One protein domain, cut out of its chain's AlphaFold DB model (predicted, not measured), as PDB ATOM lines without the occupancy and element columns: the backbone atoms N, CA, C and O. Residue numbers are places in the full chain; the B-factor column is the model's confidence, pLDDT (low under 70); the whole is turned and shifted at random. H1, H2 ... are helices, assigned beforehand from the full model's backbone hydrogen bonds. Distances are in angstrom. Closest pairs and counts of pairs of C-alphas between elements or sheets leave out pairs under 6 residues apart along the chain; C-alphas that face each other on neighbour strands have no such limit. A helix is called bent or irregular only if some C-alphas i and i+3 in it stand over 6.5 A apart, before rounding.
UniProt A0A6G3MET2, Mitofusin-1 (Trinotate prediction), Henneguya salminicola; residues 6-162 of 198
ATOM      1  N   THR A   6     224.989 183.619 151.386       68.25
ATOM      2  CA  THR A   6     223.698 183.646 152.088       68.25
ATOM      3  C   THR A   6     222.656 182.662 151.544       68.25
ATOM      4  O   THR A   6     221.894 182.110 152.328       68.25
ATOM      5  N   ASP A   7     222.636 182.397 150.233       71.44
ATOM      6  CA  ASP A   7     221.685 181.452 149.619       71.44
ATOM      7  C   ASP A   7     222.071 179.997 149.922       71.44
ATOM      8  O   ASP A   7     221.217 179.115 150.043       71.44
ATOM      9  N   LEU A   8     223.375 179.747 150.083       78.62
ATOM     10  CA  LEU A   8     223.914 178.434 150.422       78.62
ATOM     11  C   LEU A   8     223.623 178.072 151.886       78.62
ATOM     12  O   LEU A   8     223.150 176.972 152.151       78.62
ATOM     13  N   GLU A   9     223.844 179.009 152.813       76.50
ATOM     14  CA  GLU A   9     223.530 178.845 154.245       76.50
ATOM     15  C   GLU A   9     222.029 178.581 154.451       76.50
ATOM     16  O   GLU A   9     221.650 177.608 155.099       76.50
ATOM     17  N   SER A  10     221.162 179.351 153.780       80.12
ATOM     18  CA  SER A  10     219.711 179.135 153.840       80.12
ATOM     19  C   SER A  10     219.291 177.760 153.299       80.12
ATOM     20  O   SER A  10     218.407 177.115 153.864       80.12
ATOM     21  N   SER A  11     219.952 177.267 152.246       82.75
ATOM     22  CA  SER A  11     219.693 175.927 151.698       82.75
ATOM     23  C   SER A  11     220.124 174.810 152.659       82.75
ATOM     24  O   SER A  11     219.437 173.794 152.772       82.75
ATOM     25  N   VAL A  12     221.236 174.994 153.380       88.69
ATOM     26  CA  VAL A  12     221.719 174.042 154.393       88.69
ATOM     27  C   VAL A  12     220.754 173.968 155.579       88.69
ATOM     28  O   VAL A  12     220.407 172.865 156.004       88.69
ATOM     29  N   ASP A  13     220.243 175.105 156.053       85.94
ATOM     30  CA  ASP A  13     219.266 175.145 157.147       85.94
ATOM     31  C   ASP A  13     217.957 174.427 156.791       85.94
ATOM     32  O   ASP A  13     217.422 173.657 157.597       85.94
ATOM     33  N   ILE A  14     217.471 174.600 155.556       86.56
ATOM     34  CA  ILE A  14     216.288 173.890 155.044       86.56
ATOM     35  C   ILE A  14     216.528 172.374 155.042       86.56
ATOM     36  O   ILE A  14     215.668 171.610 155.490       86.56
ATOM     37  N   LEU A  15     217.702 171.921 154.594       84.19
ATOM     38  CA  LEU A  15     218.056 170.498 154.571       84.19
ATOM     39  C   LEU A  15     218.181 169.906 155.981       84.19
ATOM     40  O   LEU A  15     217.693 168.800 156.227       84.19
ATOM     41  N   ILE A  16     218.786 170.634 156.924       88.75
ATOM     42  CA  ILE A  16     218.901 170.213 158.327       88.75
ATOM     43  C   ILE A  16     217.513 170.106 158.966       88.75
ATOM     44  O   ILE A  16     217.205 169.101 159.617       88.75
ATOM     45  N   HIS A  17     216.652 171.103 158.748       83.81
ATOM     46  CA  HIS A  17     215.276 171.089 159.236       83.81
ATOM     47  C   HIS A  17     214.481 169.914 158.649       83.81
ATOM     48  O   HIS A  17     213.777 169.203 159.377       83.81
ATOM     49  N   HIS A  18     214.627 169.656 157.347       82.56
ATOM     50  CA  HIS A  18     213.940 168.554 156.683       82.56
ATOM     51  C   HIS A  18     214.416 167.191 157.208       82.56
ATOM     52  O   HIS A  18     213.595 166.371 157.618       82.56
ATOM     53  N   LYS A  19     215.736 166.991 157.338       84.50
ATOM     54  CA  LYS A  19     216.333 165.783 157.932       84.50
ATOM     55  C   LYS A  19     215.834 165.533 159.356       84.50
ATOM     56  O   LYS A  19     215.494 164.402 159.702       84.50
ATOM     57  N   LYS A  20     215.769 166.579 160.186       85.81
ATOM     58  CA  LYS A  20     215.257 166.486 161.563       85.81
ATOM     59  C   LYS A  20     213.776 166.106 161.586       85.81
ATOM     60  O   LYS A  20     213.375 165.264 162.384       85.81
ATOM     61  N   THR A  21     212.981 166.679 160.686       79.75
ATOM     62  CA  THR A  21     211.552 166.369 160.554       79.75
ATOM     63  C   THR A  21     211.325 164.918 160.138       79.75
ATOM     64  O   THR A  21     210.512 164.236 160.758       79.75
ATOM     65  N   ILE A  22     212.070 164.429 159.142       79.31
ATOM     66  CA  ILE A  22     212.012 163.030 158.699       79.31
ATOM     67  C   ILE A  22     212.409 162.103 159.851       79.31
ATOM     68  O   ILE A  22     211.631 161.227 160.202       79.31
ATOM     69  N   SER A  23     213.549 162.351 160.508       84.06
ATOM     70  CA  SER A  23     214.028 161.534 161.635       84.06
ATOM     71  C   SER A  23     213.024 161.466 162.793       84.06
ATOM     72  O   SER A  23     212.768 160.404 163.357       84.06
ATOM     73  N   ASN A  24     212.390 162.587 163.142       83.81
ATOM     74  CA  ASN A  24     211.374 162.599 164.192       83.81
ATOM     75  C   ASN A  24     210.117 161.817 163.781       83.81
ATOM     76  O   ASN A  24     209.601 161.036 164.583       83.81
ATOM     77  N   LYS A  25     209.639 161.994 162.540       77.38
ATOM     78  CA  LYS A  25     208.483 161.257 162.005       77.38
ATOM     79  C   LYS A  25     208.755 159.754 161.931       77.38
ATOM     80  O   LYS A  25     207.897 158.974 162.342       77.38
ATOM     81  N   THR A  26     209.932 159.338 161.465       78.44
ATOM     82  CA  THR A  26     210.297 157.917 161.391       78.44
ATOM     83  C   THR A  26     210.389 157.306 162.783       78.44
ATOM     84  O   THR A  26     209.739 156.300 163.032       78.44
ATOM     85  N   ASN A  27     211.088 157.942 163.730       83.94
ATOM     86  CA  ASN A  27     211.233 157.419 165.092       83.94
ATOM     87  C   ASN A  27     209.892 157.275 165.828       83.94
ATOM     88  O   ASN A  27     209.648 156.252 166.473       83.94
ATOM     89  N   LEU A  28     209.010 158.277 165.723       79.69
ATOM     90  CA  LEU A  28     207.674 158.218 166.320       79.69
ATOM     91  C   LEU A  28     206.865 157.056 165.729       79.69
ATOM     92  O   LEU A  28     206.256 156.278 166.463       79.69
ATOM     93  N   THR A  29     206.887 156.916 164.406       75.25
ATOM     94  CA  THR A  29     206.065 155.919 163.719       75.25
ATOM     95  C   THR A  29     206.606 154.503 163.924       75.25
ATOM     96  O   THR A  29     205.827 153.595 164.201       75.25
ATOM     97  N   THR A  30     207.929 154.312 163.935       81.56
ATOM     98  CA  THR A  30     208.567 153.038 164.310       81.56
ATOM     99  C   THR A  30     208.159 152.604 165.716       81.56
ATOM    100  O   THR A  30     207.831 151.438 165.937       81.56
ATOM    101  N   ARG A  31     208.116 153.537 166.676       84.94
ATOM    102  CA  ARG A  31     207.646 153.244 168.037       84.94
ATOM    103  C   ARG A  31     206.164 152.861 168.065       84.94
ATOM    104  O   ARG A  31     205.789 151.967 168.821       84.94
ATOM    105  N   ASN A  32     205.332 153.501 167.247       83.44
ATOM    106  CA  ASN A  32     203.916 153.151 167.135       83.44
ATOM    107  C   ASN A  32     203.732 151.733 166.581       83.44
ATOM    108  O   ASN A  32     203.014 150.949 167.194       83.44
ATOM    109  N   PHE A  33     204.446 151.367 165.513       81.88
ATOM    110  CA  PHE A  33     204.404 150.003 164.977       81.88
ATOM    111  C   PHE A  33     204.925 148.968 165.963       81.88
ATOM    112  O   PHE A  33     204.338 147.900 166.084       81.88
ATOM    113  N   TYR A  34     205.977 149.285 166.719       85.69
ATOM    114  CA  TYR A  34     206.459 148.401 167.775       85.69
ATOM    115  C   TYR A  34     205.361 148.097 168.807       85.69
ATOM    116  O   TYR A  34     205.138 146.940 169.167       85.69
ATOM    117  N   ASN A  35     204.618 149.119 169.237       86.62
ATOM    118  CA  ASN A  35     203.490 148.935 170.148       86.62
ATOM    119  C   ASN A  35     202.340 148.150 169.499       86.62
ATOM    120  O   ASN A  35     201.723 147.318 170.164       86.62
ATOM    121  N   GLU A  36     202.057 148.385 168.216       84.69
ATOM    122  CA  GLU A  36     201.009 147.675 167.475       84.69
ATOM    123  C   GLU A  36     201.353 146.189 167.303       84.69
ATOM    124  O   GLU A  36     200.512 145.336 167.575       84.69
ATOM    125  N   ILE A  37     202.613 145.859 166.994       85.00
ATOM    126  CA  ILE A  37     203.128 144.482 166.952       85.00
ATOM    127  C   ILE A  37     202.960 143.803 168.314       85.00
ATOM    128  O   ILE A  37     202.467 142.677 168.382       85.00
ATOM    129  N   ILE A  38     203.317 144.476 169.415       87.88
ATOM    130  CA  ILE A  38     203.102 143.935 170.768       87.88
ATOM    131  C   ILE A  38     201.614 143.690 171.020       87.88
ATOM    132  O   ILE A  38     201.243 142.667 171.597       87.88
ATOM    133  N   SER A  39     200.752 144.618 170.607       86.12
ATOM    134  CA  SER A  39     199.311 144.479 170.795       86.12
ATOM    135  C   SER A  39     198.739 143.305 169.999       86.12
ATOM    136  O   SER A  39     197.963 142.522 170.547       86.12
ATOM    137  N   VAL A  40     199.140 143.152 168.735       83.62
ATOM    138  CA  VAL A  40     198.736 142.024 167.887       83.62
ATOM    139  C   VAL A  40     199.275 140.710 168.450       83.62
ATOM    140  O   VAL A  40     198.531 139.740 168.519       83.62
ATOM    141  N   SER A  41     200.507 140.684 168.963       84.12
ATOM    142  CA  SER A  41     201.079 139.511 169.639       84.12
ATOM    143  C   SER A  41     200.254 139.077 170.859       84.12
ATOM    144  O   SER A  41     199.893 137.906 170.986       84.12
ATOM    145  N   LYS A  42     199.847 140.020 171.718       86.81
ATOM    146  CA  LYS A  42     198.954 139.726 172.856       86.81
ATOM    147  C   LYS A  42     197.588 139.210 172.405       86.81
ATOM    148  O   LYS A  42     197.055 138.276 172.997       86.81
ATOM    149  N   MET A  43     197.023 139.806 171.357       87.44
ATOM    150  CA  MET A  43     195.756 139.358 170.779       87.44
ATOM    151  C   MET A  43     195.868 137.932 170.223       87.44
ATOM    152  O   MET A  43     194.968 137.130 170.458       87.44
ATOM    153  N   ILE A  44     196.968 137.599 169.541       86.56
ATOM    154  CA  ILE A  44     197.256 136.242 169.055       86.56
ATOM    155  C   ILE A  44     197.249 135.255 170.223       86.56
ATOM    156  O   ILE A  44     196.515 134.271 170.180       86.56
ATOM    157  N   GLN A  45     198.001 135.539 171.292       84.81
ATOM    158  CA  GLN A  45     198.052 134.677 172.479       84.81
ATOM    159  C   GLN A  45     196.666 134.477 173.103       84.81
ATOM    160  O   GLN A  45     196.288 133.357 173.443       84.81
ATOM    161  N   HIS A  46     195.888 135.554 173.220       87.56
ATOM    162  CA  HIS A  46     194.542 135.492 173.776       87.56
ATOM    163  C   HIS A  46     193.588 134.656 172.910       87.56
ATOM    164  O   HIS A  46     192.842 133.835 173.439       87.56
ATOM    165  N   LYS A  47     193.644 134.814 171.582       87.38
ATOM    166  CA  LYS A  47     192.846 134.018 170.640       87.38
ATOM    167  C   LYS A  47     193.238 132.544 170.666       87.38
ATOM    168  O   LYS A  47     192.351 131.703 170.759       87.38
ATOM    169  N   ILE A  48     194.537 132.230 170.676       87.25
ATOM    170  CA  ILE A  48     195.039 130.853 170.839       87.25
ATOM    171  C   ILE A  48     194.448 130.219 172.098       87.25
ATOM    172  O   ILE A  48     193.886 129.129 172.028       87.25
ATOM    173  N   TYR A  49     194.504 130.926 173.228       86.06
ATOM    174  CA  TYR A  49     193.932 130.445 174.481       86.06
ATOM    175  C   TYR A  49     192.425 130.170 174.382       86.06
ATOM    176  O   TYR A  49     191.973 129.105 174.804       86.06
ATOM    177  N   ILE A  50     191.645 131.099 173.818       89.12
ATOM    178  CA  ILE A  50     190.189 130.937 173.678       89.12
ATOM    179  C   ILE A  50     189.863 129.729 172.799       89.12
ATOM    180  O   ILE A  50     189.075 128.877 173.207       89.12
ATOM    181  N   VAL A  51     190.485 129.621 171.621       88.75
ATOM    182  CA  VAL A  51     190.199 128.518 170.697       88.75
ATOM    183  C   VAL A  51     190.594 127.178 171.319       88.75
ATOM    184  O   VAL A  51     189.791 126.250 171.272       88.75
ATOM    185  N   LEU A  52     191.762 127.071 171.967       85.81
ATOM    186  CA  LEU A  52     192.159 125.837 172.662       85.81
ATOM    187  C   LEU A  52     191.188 125.464 173.778       85.81
ATOM    188  O   LEU A  52     190.792 124.307 173.886       85.81
ATOM    189  N   ARG A  53     190.773 126.434 174.597       87.19
ATOM    190  CA  ARG A  53     189.797 126.206 175.669       87.19
ATOM    191  C   ARG A  53     188.482 125.655 175.121       87.19
ATOM    192  O   ARG A  53     187.899 124.749 175.719       87.19
ATOM    193  N   ASP A  54     188.019 126.195 173.999       89.38
ATOM    194  CA  ASP A  54     186.805 125.728 173.336       89.38
ATOM    195  C   ASP A  54     186.969 124.306 172.777       89.38
ATOM    196  O   ASP A  54     186.067 123.490 172.945       89.38
ATOM    197  N   GLU A  55     188.106 123.986 172.148       87.06
ATOM    198  CA  GLU A  55     188.372 122.631 171.634       87.06
ATOM    199  C   GLU A  55     188.480 121.602 172.771       87.06
ATOM    200  O   GLU A  55     187.868 120.538 172.688       87.06
ATOM    201  N   ILE A  56     189.136 121.942 173.889       83.50
ATOM    202  CA  ILE A  56     189.165 121.099 175.100       83.50
ATOM    203  C   ILE A  56     187.747 120.885 175.645       83.50
ATOM    204  O   ILE A  56     187.384 119.781 176.041       83.50
ATOM    205  N   SER A  57     186.905 121.922 175.635       85.88
ATOM    206  CA  SER A  57     185.518 121.810 176.107       85.88
ATOM    207  C   SER A  57     184.658 120.912 175.206       85.88
ATOM    208  O   SER A  57     183.702 120.300 175.677       85.88
ATOM    209  N   ARG A  58     185.011 120.803 173.919       85.88
ATOM    210  CA  ARG A  58     184.356 119.943 172.918       85.88
ATOM    211  C   ARG A  58     184.940 118.538 172.842       85.88
ATOM    212  O   ARG A  58     184.437 117.716 172.079       85.88
ATOM    213  N   PHE A  59     185.956 118.234 173.646       84.31
ATOM    214  CA  PHE A  59     186.615 116.931 173.675       84.31
ATOM    215  C   PHE A  59     185.619 115.768 173.764       84.31
ATOM    216  O   PHE A  59     185.707 114.795 173.019       84.31
ATOM    217  N   ASN A  60     184.611 115.898 174.627       83.62
ATOM    218  CA  ASN A  60     183.588 114.874 174.814       83.62
ATOM    219  C   ASN A  60     182.745 114.625 173.548       83.62
ATOM    220  O   ASN A  60     182.389 113.488 173.247       83.62
ATOM    221  N   ASP A  61     182.452 115.670 172.775       87.94
ATOM    222  CA  ASP A  61     181.706 115.538 171.523       87.94
ATOM    223  C   ASP A  61     182.560 114.863 170.442       87.94
ATOM    224  O   ASP A  61     182.063 114.015 169.698       87.94
ATOM    225  N   ILE A  62     183.866 115.157 170.414       88.56
ATOM    226  CA  ILE A  62     184.833 114.466 169.551       88.56
ATOM    227  C   ILE A  62     184.841 112.971 169.893       88.56
ATOM    228  O   ILE A  62     184.597 112.150 169.012       88.56
ATOM    229  N   VAL A  63     184.998 112.601 171.167       87.88
ATOM    230  CA  VAL A  63     184.980 111.193 171.612       87.88
ATOM    231  C   VAL A  63     183.676 110.479 171.234       87.88
ATOM    232  O   VAL A  63     183.695 109.319 170.816       87.88
ATOM    233  N   ARG A  64     182.531 111.164 171.344       86.00
ATOM    234  CA  ARG A  64     181.218 110.613 170.967       86.00
ATOM    235  C   ARG A  64     181.076 110.375 169.470       86.00
ATOM    236  O   ARG A  64     180.446 109.400 169.082       86.00
ATOM    237  N   SER A  65     181.670 111.238 168.650       88.88
ATOM    238  CA  SER A  65     181.672 111.100 167.188       88.88
ATOM    239  C   SER A  65     182.608 110.005 166.665       88.88
ATOM    240  O   SER A  65     182.602 109.720 165.472       88.88
ATOM    241  N   PHE A  66     183.430 109.405 167.534       89.12
ATOM    242  CA  PHE A  66     184.354 108.353 167.134       89.12
ATOM    243  C   PHE A  66     183.617 107.039 166.846       89.12
ATOM    244  O   PHE A  66     183.195 106.317 167.765       89.12
ATOM    245  N   GLU A  67     183.523 106.721 165.558       86.94
ATOM    246  CA  GLU A  67     183.005 105.468 165.024       86.94
ATOM    247  C   GLU A  67     184.169 104.573 164.588       86.94
ATOM    248  O   GLU A  67     184.861 104.848 163.610       86.94
ATOM    249  N   TYR A  68     184.388 103.484 165.322       84.00
ATOM    250  CA  TYR A  68     185.389 102.476 164.984       84.00
ATOM    251  C   TYR A  68     184.891 101.093 165.422       84.00
ATOM    252  O   TYR A  68     184.256 101.001 166.482       84.00
ATOM    253  N   PRO A  69     185.141 100.020 164.643       81.50
ATOM    254  CA  PRO A  69     184.725  98.669 165.002       81.50
ATOM    255  C   PRO A  69     185.245  98.278 166.385       81.50
ATOM    256  O   PRO A  69     186.442  98.354 166.658       81.50
ATOM    257  N   PHE A  70     184.340  97.861 167.264       75.06
ATOM    258  CA  PHE A  70     184.689  97.500 168.631       75.06
ATOM    259  C   PHE A  70     184.686  95.978 168.817       75.06
ATOM    260  O   PHE A  70     183.741  95.298 168.418       75.06
ATOM    261  N   SER A  71     185.730  95.459 169.466       76.69
ATOM    262  CA  SER A  71     185.839  94.073 169.924       76.69
ATOM    263  C   SER A  71     186.333  94.064 171.369       76.69
ATOM    264  O   SER A  71     187.199  94.852 171.743       76.69
ATOM    265  N   SER A  72     185.780  93.167 172.188       74.44
ATOM    266  CA  SER A  72     186.144  93.007 173.601       74.44
ATOM    267  C   SER A  72     187.414  92.179 173.820       74.44
ATOM    268  O   SER A  72     187.789  91.921 174.962       74.44
ATOM    269  N   GLU A  73     188.053  91.707 172.753       79.44
ATOM    270  CA  GLU A  73     189.310  90.975 172.846       79.44
ATOM    271  C   GLU A  73     190.451  91.921 173.282       79.44
ATOM    272  O   GLU A  73     190.573  93.013 172.723       79.44
ATOM    273  N   PRO A  74     191.309  91.537 174.250       77.50
ATOM    274  CA  PRO A  74     192.312  92.437 174.831       77.50
ATOM    275  C   PRO A  74     193.211  93.140 173.806       77.50
ATOM    276  O   PRO A  74     193.427  94.346 173.906       77.50
ATOM    277  N   ALA A  75     193.664  92.418 172.777       81.19
ATOM    278  CA  ALA A  75     194.484  92.980 171.703       81.19
ATOM    279  C   ALA A  75     193.737  94.054 170.890       81.19
ATOM    280  O   ALA A  75     194.318  95.059 170.485       81.19
ATOM    281  N   PHE A  76     192.429  93.884 170.688       83.38
ATOM    282  CA  PHE A  76     191.598  94.861 169.989       83.38
ATOM    283  C   PHE A  76     191.278  96.084 170.850       83.38
ATOM    284  O   PHE A  76     191.097  97.167 170.297       83.38
ATOM    285  N   ILE A  77     191.249  95.954 172.180       82.75
ATOM    286  CA  ILE A  77     191.048  97.091 173.092       82.75
ATOM    287  C   ILE A  77     192.230  98.064 173.013       82.75
ATOM    288  O   ILE A  77     192.017  99.274 172.967       82.75
ATOM    289  N   GLU A  78     193.465  97.562 172.969       83.38
ATOM    290  CA  GLU A  78     194.654  98.414 172.813       83.38
ATOM    291  C   GLU A  78     194.646  99.157 171.474       83.38
ATOM    292  O   GLU A  78     194.877 100.368 171.436       83.38
ATOM    293  N   ILE A  79     194.293  98.460 170.388       88.62
ATOM    294  CA  ILE A  79     194.128  99.070 169.062       88.62
ATOM    295  C   ILE A  79     193.031 100.138 169.109       88.62
ATOM    296  O   ILE A  79     193.252 101.258 168.668       88.62
ATOM    297  N   TYR A  80     191.875  99.831 169.700       88.00
ATOM    298  CA  TYR A  80     190.765 100.772 169.824       88.00
ATOM    299  C   TYR A  80     191.165 102.048 170.572       88.00
ATOM    300  O   TYR A  80     190.830 103.148 170.140       88.00
ATOM    301  N   LYS A  81     191.894 101.915 171.689       86.69
ATOM    302  CA  LYS A  81     192.400 103.057 172.464       86.69
ATOM    303  C   LYS A  81     193.360 103.912 171.644       86.69
ATOM    304  O   LYS A  81     193.249 105.134 171.679       86.69
ATOM    305  N   LYS A  82     194.267 103.277 170.899       88.44
ATOM    306  CA  LYS A  82     195.214 103.972 170.022       88.44
ATOM    307  C   LYS A  82     194.499 104.719 168.896       88.44
ATOM    308  O   LYS A  82     194.788 105.886 168.669       88.44
ATOM    309  N   GLU A  83     193.549 104.077 168.224       90.88
ATOM    310  CA  GLU A  83     192.776 104.708 167.149       90.88
ATOM    311  C   GLU A  83     191.902 105.855 167.669       90.88
ATOM    312  O   GLU A  83     191.809 106.898 167.026       90.88
ATOM    313  N   LEU A  84     191.320 105.708 168.864       89.81
ATOM    314  CA  LEU A  84     190.595 106.791 169.528       89.81
ATOM    315  C   LEU A  84     191.515 107.985 169.815       89.81
ATOM    316  O   LEU A  84     191.135 109.117 169.529       89.81
ATOM    317  N   LEU A  85     192.710 107.741 170.359       88.69
ATOM    318  CA  LEU A  85     193.692 108.788 170.640       88.69
ATOM    319  C   LEU A  85     194.118 109.510 169.354       88.69
ATOM    320  O   LEU A  85     194.000 110.730 169.285       88.69
ATOM    321  N   ASN A  86     194.495 108.765 168.312       90.56
ATOM    322  CA  ASN A  86     194.860 109.330 167.010       90.56
ATOM    323  C   ASN A  86     193.724 110.179 166.416       90.56
ATOM    324  O   ASN A  86     193.958 111.258 165.878       90.56
ATOM    325  N   TYR A  87     192.480 109.696 166.511       91.56
ATOM    326  CA  TYR A  87     191.312 110.425 166.024       91.56
ATOM    327  C   TYR A  87     191.100 111.744 166.774       91.56
ATOM    328  O   TYR A  87     190.784 112.765 166.161       91.56
ATOM    329  N   ILE A  88     191.264 111.724 168.097       89.56
ATOM    330  CA  ILE A  88     191.156 112.908 168.949       89.56
ATOM    331  C   ILE A  88     192.237 113.926 168.582       89.56
ATOM    332  O   ILE A  88     191.905 115.089 168.349       89.56
ATOM    333  N   GLU A  89     193.497 113.495 168.501       88.88
ATOM    334  CA  GLU A  89     194.637 114.350 168.152       88.88
ATOM    335  C   GLU A  89     194.426 115.018 166.789       88.88
ATOM    336  O   GLU A  89     194.433 116.247 166.700       88.88
ATOM    337  N   ASP A  90     194.109 114.231 165.755       89.44
ATOM    338  CA  ASP A  90     193.877 114.726 164.394       89.44
ATOM    339  C   ASP A  90     192.715 115.731 164.330       89.44
ATOM    340  O   ASP A  90     192.798 116.768 163.663       89.44
ATOM    341  N   LYS A  91     191.615 115.455 165.043       89.56
ATOM    342  CA  LYS A  91     190.447 116.345 165.065       89.56
ATOM    343  C   LYS A  91     190.725 117.652 165.783       89.56
ATOM    344  O   LYS A  91     190.350 118.704 165.260       89.56
ATOM    345  N   ILE A  92     191.340 117.595 166.962       87.56
ATOM    346  CA  ILE A  92     191.655 118.795 167.737       87.56
ATOM    347  C   ILE A  92     192.647 119.654 166.961       87.56
ATOM    348  O   ILE A  92     192.403 120.849 166.807       87.56
ATOM    349  N   GLU A  93     193.706 119.055 166.413       86.25
ATOM    350  CA  GLU A  93     194.704 119.760 165.612       86.25
ATOM    351  C   GLU A  93     194.058 120.470 164.416       86.25
ATOM    352  O   GLU A  93     194.171 121.691 164.280       86.25
ATOM    353  N   LYS A  94     193.305 119.746 163.580       87.50
ATOM    354  CA  LYS A  94     192.667 120.329 162.389       87.50
ATOM    355  C   LYS A  94     191.676 121.436 162.734       87.50
ATOM    356  O   LYS A  94     191.700 122.492 162.100       87.50
ATOM    357  N   ASN A  95     190.810 121.217 163.725       89.12
ATOM    358  CA  ASN A  95     189.812 122.210 164.124       89.12
ATOM    359  C   ASN A  95     190.474 123.466 164.695       89.12
ATOM    360  O   ASN A  95     190.113 124.583 164.310       89.12
ATOM    361  N   PHE A  96     191.455 123.283 165.582       86.81
ATOM    362  CA  PHE A  96     192.212 124.368 166.189       86.81
ATOM    363  C   PHE A  96     192.926 125.202 165.123       86.81
ATOM    364  O   PHE A  96     192.712 126.415 165.049       86.81
ATOM    365  N   LEU A  97     193.716 124.556 164.259       85.12
ATOM    366  CA  LEU A  97     194.492 125.228 163.218       85.12
ATOM    367  C   LEU A  97     193.591 125.967 162.229       85.12
ATOM    368  O   LEU A  97     193.863 127.120 161.893       85.12
ATOM    369  N   HIS A  98     192.484 125.349 161.810       86.31
ATOM    370  CA  HIS A  98     191.516 125.992 160.926       86.31
ATOM    371  C   HIS A  98     190.912 127.253 161.563       86.31
ATOM    372  O   HIS A  98     190.897 128.323 160.948       86.31
ATOM    373  N   ARG A  99     190.435 127.158 162.813       87.38
ATOM    374  CA  ARG A  99     189.822 128.293 163.525       87.38
ATOM    375  C   ARG A  99     190.823 129.418 163.765       87.38
ATOM    376  O   ARG A  99     190.509 130.568 163.471       87.38
ATOM    377  N   ILE A 100     192.025 129.099 164.240       85.31
ATOM    378  CA  ILE A 100     193.063 130.099 164.503       85.31
ATOM    379  C   ILE A 100     193.538 130.779 163.225       85.31
ATOM    380  O   ILE A 100     193.658 132.003 163.204       85.31
ATOM    381  N   SER A 101     193.737 130.021 162.147       83.25
ATOM    382  CA  SER A 101     194.087 130.588 160.844       83.25
ATOM    383  C   SER A 101     193.025 131.587 160.375       83.25
ATOM    384  O   SER A 101     193.346 132.733 160.046       83.25
ATOM    385  N   SER A 102     191.745 131.205 160.449       84.75
ATOM    386  CA  SER A 102     190.635 132.092 160.097       84.75
ATOM    387  C   SER A 102     190.598 133.344 160.978       84.75
ATOM    388  O   SER A 102     190.443 134.450 160.466       84.75
ATOM    389  N   GLU A 103     190.745 133.193 162.293       84.38
ATOM    390  CA  GLU A 103     190.618 134.285 163.260       84.38
ATOM    391  C   GLU A 103     191.776 135.289 163.260       84.38
ATOM    392  O   GLU A 103     191.589 136.421 163.725       84.38
ATOM    393  N   LEU A 104     192.959 134.870 162.810       84.25
ATOM    394  CA  LEU A 104     194.180 135.678 162.807       84.25
ATOM    395  C   LEU A 104     194.546 136.232 161.431       84.25
ATOM    396  O   LEU A 104     195.329 137.177 161.365       84.25
ATOM    397  N   SER A 105     193.954 135.709 160.357       80.75
ATOM    398  CA  SER A 105     194.200 136.171 158.987       80.75
ATOM    399  C   SER A 105     193.982 137.684 158.810       80.75
ATOM    400  O   SER A 105     194.905 138.382 158.396       80.75
ATOM    401  N   SER A 106     192.808 138.216 159.178       82.12
ATOM    402  CA  SER A 106     192.479 139.643 158.983       82.12
ATOM    403  C   SER A 106     193.357 140.585 159.810       82.12
ATOM    404  O   SER A 106     193.991 141.458 159.220       82.12
ATOM    405  N   PRO A 107     193.485 140.419 161.144       79.50
ATOM    406  CA  PRO A 107     194.249 141.371 161.953       79.50
ATOM    407  C   PRO A 107     195.733 141.441 161.574       79.50
ATOM    408  O   PRO A 107     196.364 142.493 161.673       79.50
ATOM    409  N   ILE A 108     196.304 140.313 161.151       81.88
ATOM    410  CA  ILE A 108     197.710 140.232 160.755       81.88
ATOM    411  C   ILE A 108     197.903 140.839 159.369       81.88
ATOM    412  O   ILE A 108     198.840 141.616 159.187       81.88
ATOM    413  N   LEU A 109     197.000 140.552 158.426       80.75
ATOM    414  CA  LEU A 109     197.010 141.169 157.102       80.75
ATOM    415  C   LEU A 109     196.874 142.696 157.196       80.75
ATOM    416  O   LEU A 109     197.603 143.427 156.532       80.75
ATOM    417  N   GLU A 110     195.990 143.192 158.062       83.44
ATOM    418  CA  GLU A 110     195.832 144.625 158.318       83.44
ATOM    419  C   GLU A 110     197.120 145.264 158.848       83.44
ATOM    420  O   GLU A 110     197.535 146.312 158.350       83.44
ATOM    421  N   LEU A 111     197.785 144.636 159.825       81.25
ATOM    422  CA  LEU A 111     199.059 145.131 160.348       81.25
ATOM    423  C   LEU A 111     200.155 145.122 159.271       81.25
ATOM    424  O   LEU A 111     200.895 146.098 159.139       81.25
ATOM    425  N   GLN A 112     200.250 144.044 158.490       80.62
ATOM    426  CA  GLN A 112     201.213 143.926 157.394       80.62
ATOM    427  C   GLN A 112     201.011 145.032 156.353       80.62
ATOM    428  O   GLN A 112     201.977 145.709 156.005       80.62
ATOM    429  N   ASN A 113     199.765 145.279 155.936       81.94
ATOM    430  CA  ASN A 113     199.434 146.341 154.986       81.94
ATOM    431  C   ASN A 113     199.814 147.725 155.529       81.94
ATOM    432  O   ASN A 113     200.469 148.491 154.832       81.94
ATOM    433  N   LYS A 114     199.507 148.032 156.799       81.69
ATOM    434  CA  LYS A 114     199.898 149.316 157.412       81.69
ATOM    435  C   LYS A 114     201.414 149.520 157.439       81.69
ATOM    436  O   LYS A 114     201.893 150.623 157.171       81.69
ATOM    437  N   ILE A 115     202.173 148.472 157.776       78.06
ATOM    438  CA  ILE A 115     203.643 148.517 157.789       78.06
ATOM    439  C   ILE A 115     204.177 148.718 156.365       78.06
ATOM    440  O   ILE A 115     205.078 149.533 156.157       78.06
ATOM    441  N   GLN A 116     203.610 148.012 155.383       77.50
ATOM    442  CA  GLN A 116     203.991 148.125 153.977       77.50
ATOM    443  C   GLN A 116     203.696 149.520 153.411       77.50
ATOM    444  O   GLN A 116     204.574 150.122 152.793       77.50
ATOM    445  N   ASP A 117     202.508 150.066 153.671       79.56
ATOM    446  CA  ASP A 117     202.116 151.413 153.250       79.56
ATOM    447  C   ASP A 117     203.050 152.467 153.846       79.56
ATOM    448  O   ASP A 117     203.543 153.352 153.140       79.56
ATOM    449  N   PHE A 118     203.377 152.349 155.135       74.81
ATOM    450  CA  PHE A 118     204.340 153.242 155.769       74.81
ATOM    451  C   PHE A 118     205.736 153.141 155.147       74.81
ATOM    452  O   PHE A 118     206.369 154.172 154.895       74.81
ATOM    453  N   ALA A 119     206.223 151.926 154.888       71.94
ATOM    454  CA  ALA A 119     207.516 151.718 154.245       71.94
ATOM    455  C   ALA A 119     207.541 152.354 152.845       71.94
ATOM    456  O   ALA A 119     208.487 153.069 152.509       71.94
ATOM    457  N   LEU A 120     206.472 152.185 152.060       71.25
ATOM    458  CA  LEU A 120     206.323 152.806 150.743       71.25
ATOM    459  C   LEU A 120     206.315 154.337 150.828       71.25
ATOM    460  O   LEU A 120     207.040 154.988 150.078       71.25
ATOM    461  N   HIS A 121     205.535 154.924 151.738       69.94
ATOM    462  CA  HIS A 121     205.436 156.379 151.889       69.94
ATOM    463  C   HIS A 121     206.708 157.027 152.450       69.94
ATOM    464  O   HIS A 121     207.025 158.154 152.084       69.94
ATOM    465  N   THR A 122     207.458 156.323 153.299       66.50
ATOM    466  CA  THR A 122     208.724 156.821 153.861       66.50
ATOM    467  C   THR A 122     209.855 156.805 152.829       66.50
ATOM    468  O   THR A 122     210.725 157.671 152.858       66.50
ATOM    469  N   VAL A 123     209.845 155.842 151.900       62.06
ATOM    470  CA  VAL A 123     210.894 155.676 150.877       62.06
ATOM    471  C   VAL A 123     210.611 156.495 149.607       62.06
ATOM    472  O   VAL A 123     211.544 157.011 148.998       62.06
ATOM    473  N   LYS A 124     209.339 156.681 149.218       57.25
ATOM    474  CA  LYS A 124     208.944 157.382 147.975       57.25
ATOM    475  C   LYS A 124     209.140 158.905 147.966       57.25
ATOM    476  O   LYS A 124     208.895 159.524 146.934       57.25
ATOM    477  N   ASP A 125     209.614 159.514 149.052       52.25
ATOM    478  CA  ASP A 125     210.044 160.924 149.029       52.25
ATOM    479  C   ASP A 125     211.399 161.107 148.293       52.25
ATOM    480  O   ASP A 125     211.837 162.223 148.017       52.25
ATOM    481  N   GLY A 126     212.064 160.004 147.914       46.81
ATOM    482  CA  GLY A 126     213.178 159.980 146.962       46.81
ATOM    483  C   GLY A 126     212.697 159.640 145.549       46.81
ATOM    484  O   GLY A 126     212.076 158.605 145.333       46.81
ATOM    485  N   LYS A 127     213.008 160.494 144.568       47.53
ATOM    486  CA  LYS A 127     212.617 160.385 143.145       47.53
ATOM    487  C   LYS A 127     213.200 159.189 142.368       47.53
ATOM    488  O   LYS A 127     213.118 159.187 141.143       47.53
ATOM    489  N   ASP A 128     213.737 158.173 143.029       48.59
ATOM    490  CA  ASP A 128     214.411 157.065 142.359       48.59
ATOM    491  C   ASP A 128     213.621 155.766 142.523       48.59
ATOM    492  O   ASP A 128     213.198 155.401 143.619       48.59
ATOM    493  N   GLY A 129     213.392 155.090 141.395       49.84
ATOM    494  CA  GLY A 129     212.623 153.855 141.264       49.84
ATOM    495  C   GLY A 129     213.250 152.669 141.991       49.84
ATOM    496  O   GLY A 129     213.763 151.744 141.364       49.84
ATOM    497  N   VAL A 130     213.182 152.678 143.321       50.72
ATOM    498  CA  VAL A 130     213.483 151.518 144.154       50.72
ATOM    499  C   VAL A 130     212.348 150.516 143.960       50.72
ATOM    500  O   VAL A 130     211.249 150.674 144.494       50.72
ATOM    501  N   TYR A 131     212.614 149.495 143.147       49.69
ATOM    502  CA  TYR A 131     211.768 148.317 143.028       49.69
ATOM    503  C   TYR A 131     211.688 147.650 144.403       49.69
ATOM    504  O   TYR A 131     212.647 147.030 144.861       49.69
ATOM    505  N   PHE A 132     210.548 147.798 145.079       50.66
ATOM    506  CA  PHE A 132     210.230 146.955 146.222       50.66
ATOM    507  C   PHE A 132     210.162 145.518 145.707       50.66
ATOM    508  O   PHE A 132     209.322 145.198 144.866       50.66
ATOM    509  N   VAL A 133     211.051 144.656 146.203       49.44
ATOM    510  CA  VAL A 133     210.810 143.217 146.138       49.44
ATOM    511  C   VAL A 133     209.534 143.009 146.932       49.44
ATOM    512  O   VAL A 133     209.503 143.240 148.141       49.44
ATOM    513  N   GLU A 134     208.460 142.670 146.228       50.16
ATOM    514  CA  GLU A 134     207.181 142.303 146.809       50.16
ATOM    515  C   GLU A 134     207.403 140.993 147.576       50.16
ATOM    516  O   GLU A 134     207.138 139.894 147.092       50.16
ATOM    517  N   HIS A 135     207.967 141.087 148.780       46.78
ATOM    518  CA  HIS A 135     207.807 140.036 149.759       46.78
ATOM    519  C   HIS A 135     206.329 140.048 150.107       46.78
ATOM    520  O   HIS A 135     205.893 140.761 151.007       46.78
ATOM    521  N   LYS A 136     205.554 139.264 149.349       50.00
ATOM    522  CA  LYS A 136     204.282 138.739 149.819       50.00
ATOM    523  C   LYS A 136     204.607 138.023 151.116       50.00
ATOM    524  O   LYS A 136     205.052 136.875 151.098       50.00
ATOM    525  N   ALA A 137     204.475 138.735 152.232       49.22
ATOM    526  CA  ALA A 137     204.411 138.103 153.527       49.22
ATOM    527  C   ALA A 137     203.338 137.029 153.371       49.22
ATOM    528  O   ALA A 137     202.224 137.335 152.940       49.22
ATOM    529  N   SER A 138     203.722 135.766 153.553       48.69
ATOM    530  CA  SER A 138     202.777 134.670 153.422       48.69
ATOM    531  C   SER A 138     201.603 134.995 154.340       48.69
ATOM    532  O   SER A 138     201.767 135.097 155.556       48.69
ATOM    533  N   ILE A 139     200.434 135.243 153.742       49.00
ATOM    534  CA  ILE A 139     199.186 135.545 154.461       49.00
ATOM    535  C   ILE A 139     198.857 134.364 155.391       49.00
ATOM    536  O   ILE A 139     198.253 134.519 156.450       49.00
ATOM    537  N   TYR A 140     199.347 133.182 155.017       50.75
ATOM    538  CA  TYR A 140     199.435 132.011 155.859       50.75
ATOM    539  C   TYR A 140     200.713 132.090 156.688       50.75
ATOM    540  O   TYR A 140     201.792 131.706 156.237       50.75
ATOM    541  N   ILE A 141     200.588 132.572 157.923       54.19
ATOM    542  CA  ILE A 141     201.537 132.169 158.958       54.19
ATOM    543  C   ILE A 141     201.402 130.653 159.067       54.19
ATOM    544  O   ILE A 141     200.313 130.141 159.335       54.19
ATOM    545  N   GLU A 142     202.490 129.935 158.812       57.38
ATOM    546  CA  GLU A 142     202.566 128.495 159.024       57.38
ATOM    547  C   GLU A 142     202.568 128.216 160.535       57.38
ATOM    548  O   GLU A 142     203.586 127.888 161.137       57.38
ATOM    549  N   TRP A 143     201.398 128.355 161.170       60.41
ATOM    550  CA  TRP A 143     201.161 127.974 162.571       60.41
ATOM    551  C   TRP A 143     201.506 126.498 162.831       60.41
ATOM    552  O   TRP A 143     201.758 126.106 163.967       60.41
ATOM    553  N   TYR A 144     201.555 125.708 161.757       55.81
ATOM    554  CA  TYR A 144     201.877 124.288 161.711       55.81
ATOM    555  C   TYR A 144     203.223 123.925 162.346       55.81
ATOM    556  O   TYR A 144     203.357 122.830 162.875       55.81
ATOM    557  N   HIS A 145     204.225 124.811 162.334       52.00
ATOM    558  CA  HIS A 145     205.587 124.388 162.674       52.00
ATOM    559  C   HIS A 145     205.847 124.104 164.167       52.00
ATOM    560  O   HIS A 145     206.894 123.543 164.485       52.00
ATOM    561  N   HIS A 146     204.922 124.431 165.081       59.69
ATOM    562  CA  HIS A 146     205.141 124.254 166.527       59.69
ATOM    563  C   HIS A 146     203.929 123.793 167.352       59.69
ATOM    564  O   HIS A 146     204.013 123.794 168.580       59.69
ATOM    565  N   PHE A 147     202.810 123.402 166.737       69.69
ATOM    566  CA  PHE A 147     201.665 122.921 167.511       69.69
ATOM    567  C   PHE A 147     201.740 121.406 167.731       69.69
ATOM    568  O   PHE A 147     201.314 120.629 166.886       69.69
ATOM    569  N   ASP A 148     202.298 120.997 168.870       73.69
ATOM    570  CA  ASP A 148     202.398 119.591 169.267       73.69
ATOM    571  C   ASP A 148     201.247 119.196 170.207       73.69
ATOM    572  O   ASP A 148     201.361 119.278 171.436       73.69
ATOM    573  N   ILE A 149     200.126 118.761 169.623       77.06
ATOM    574  CA  ILE A 149     198.974 118.261 170.388       77.06
ATOM    575  C   ILE A 149     199.271 116.927 171.085       77.06
ATOM    576  O   ILE A 149     198.655 116.632 172.108       77.06
ATOM    577  N   SER A 150     200.246 116.153 170.596       76.69
ATOM    578  CA  SER A 150     200.590 114.851 171.179       76.69
ATOM    579  C   SER A 150     201.110 114.999 172.611       76.69
ATOM    580  O   SER A 150     200.786 114.198 173.484       76.69
ATOM    581  N   SER A 151     201.812 116.101 172.898       76.50
ATOM    582  CA  SER A 151     202.225 116.458 174.260       76.50
ATOM    583  C   SER A 151     201.051 116.789 175.194       76.50
ATOM    584  O   SER A 151     201.122 116.519 176.388       76.50
ATOM    585  N   LEU A 152     199.950 117.343 174.670       71.94
ATOM    586  CA  LEU A 152     198.739 117.617 175.453       71.94
ATOM    587  C   LEU A 152     197.952 116.330 175.729       71.94
ATOM    588  O   LEU A 152     197.287 116.208 176.758       71.94
ATOM    589  N   CYS A 153     198.022 115.378 174.801       73.31
ATOM    590  CA  CYS A 153     197.329 114.101 174.873       73.31
ATOM    591  C   CYS A 153     198.186 112.971 175.472       73.31
ATOM    592  O   CYS A 153     197.686 111.857 175.614       73.31
ATOM    593  N   SER A 154     199.426 113.238 175.900       76.44
ATOM    594  CA  SER A 154     200.334 112.218 176.451       76.44
ATOM    595  C   SER A 154     199.798 111.549 177.716       76.44
ATOM    596  O   SER A 154     200.027 110.362 177.938       76.44
ATOM    597  N   ASP A 155     199.051 112.304 178.523       73.06
ATOM    598  CA  ASP A 155     198.429 111.830 179.763       73.06
ATOM    599  C   ASP A 155     197.001 111.307 179.535       73.06
ATOM    600  O   ASP A 155     196.253 111.062 180.488       73.06
ATOM    601  N   PHE A 156     196.585 111.140 178.275       73.12
ATOM    602  CA  PHE A 156     195.261 110.629 177.960       73.12
ATOM    603  C   PHE A 156     195.114 109.185 178.438       73.12
ATOM    604  O   PHE A 156     195.679 108.245 177.878       73.12
ATOM    605  N   ASN A 157     194.287 109.004 179.465       69.06
ATOM    606  CA  ASN A 157     193.944 107.694 179.985       69.06
ATOM    607  C   ASN A 157     192.473 107.388 179.690       69.06
ATOM    608  O   ASN A 157     191.564 107.883 180.358       69.06
ATOM    609  N   ALA A 158     192.235 106.569 178.665       68.12
ATOM    610  CA  ALA A 158     190.906 106.051 178.368       68.12
ATOM    611  C   ALA A 158     190.546 104.935 179.366       68.12
ATOM    612  O   ALA A 158     190.875 103.758 179.145       68.12
ATOM    613  N   ASP A 159     189.860 105.305 180.452       68.88
ATOM    614  CA  ASP A 159     189.216 104.358 181.369       68.88
ATOM    615  C   ASP A 159     187.911 103.838 180.753       68.88
ATOM    616  O   ASP A 159     186.813 104.359 180.957       68.88
ATOM    617  N   ILE A 160     188.058 102.820 179.907       66.81
ATOM    618  CA  ILE A 160     186.930 102.164 179.253       66.81
ATOM    619  C   ILE A 160     186.386 101.105 180.217       66.81
ATOM    620  O   ILE A 160     186.871  99.973 180.251       66.81
ATOM    621  N   SER A 161     185.374 101.477 181.002       59.66
ATOM    622  CA  SER A 161     184.649 100.544 181.867       59.66
ATOM    623  C   SER A 161     183.399 100.008 181.164       59.66
ATOM    624  O   SER A 161     182.553 100.758 180.677       59.66
ATOM    625  N   PHE A 162     183.269  98.682 181.100       59.62
ATOM    626  CA  PHE A 162     182.128  98.029 180.462       59.62
ATOM    627  C   PHE A 162     181.087  97.644 181.506       59.62
ATOM    628  O   PHE A 162     181.367  96.888 182.437       59.62
TER     629      PHE A 162
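This is residues 6 to 162 of the 198 residues of the protein "Mitofusin-1 (Trinotate prediction)" of Henneguya salminicola (UniProt A0A6G3MET2). Two long helices, H1 and the bent H3, run side by side in opposite ways and make a slender rod, with the free residues 6 to 21 of H1 sticking out at one end. Short H2 follows H1 near the other end, and after H3 the chain folds back along it, with small H4 and H5 packing on its arm H3a. The printed part has 157 residues, with five named helices in the order H1, H2, H3, H4, H5 and no named strand; the class is all helix. The whole is extended, with a radius of gyration of the C-alphas of 26.9 A and spans of 101 by 27 by 20 A.

Begin with H1, residues 6 to 57, the longest helix. Next find H3, residues 74 to 123, assigned as one helix by its hydrogen bonds but bent: C-alphas 103 and 106 are 7.1 A apart. Its arms are H3a, residues 74 to 103, and H3b, residues 106 to 123, at a steep tilt of 42 degrees. With residues 26 to 40 alone, H1 touches H3b at a shallow tilt of 11 degrees, opposite ways; the closest C-alphas, of Phe 33 and Ile 115, are 7.4 A apart. With residues 47 to 55 alone, H1 touches residues 92 to 103 of H3a at a shallow tilt of 31 degrees, opposite ways; the closest C-alphas, of Glu 55 and Ile 92, are 6.4 A apart. H2, residues 59 to 65, touches residues 84 to 91 of H3a at a steep tilt of 64 degrees; the closest C-alphas, of Ile 62 and Ile 88, are 6.5 A apart. H5, residues 149 to 153, touches residues 85 to 93 of H3a; the closest C-alphas, of Glu 89 and Ile 149, are 6.3 A apart. H4, residues 143 to 146, only just touches H3a, with 3 pairs of C-alphas within 8 A, the closest being Leu 97 and Trp 143 at 7.2 A. H1 is apart from H4 and H5. Every O i to N i+4 pair is within hydrogen-bond range in H1, H2, H3a, H3b and H5; H4 is too short for such a pair.

Find C-alpha 6 at (223.698, 183.646, 152.088); from there H1 runs 76.5 A to C-alpha 57 at (185.518, 121.810, 176.107). H3a spans 43.5 A and H3b 25.7 A, ending at C-alpha 123 at (210.894, 155.676, 150.877). H4 is irregular, but only just: C-alphas 143 and 146 are 6.7 A apart.

Look to Thr 6 and Glu 73 for the two C-alphas farthest apart, 101.0 A. The printed part has no cut. The link from H3 to H4, residues 124 to 142, is long, and its residues 124 to 129 stand free. Mean pLDDT of the printed part is 77.5; it is under 70 at residue 6, residues 121 to 147 and residues 157 to 162.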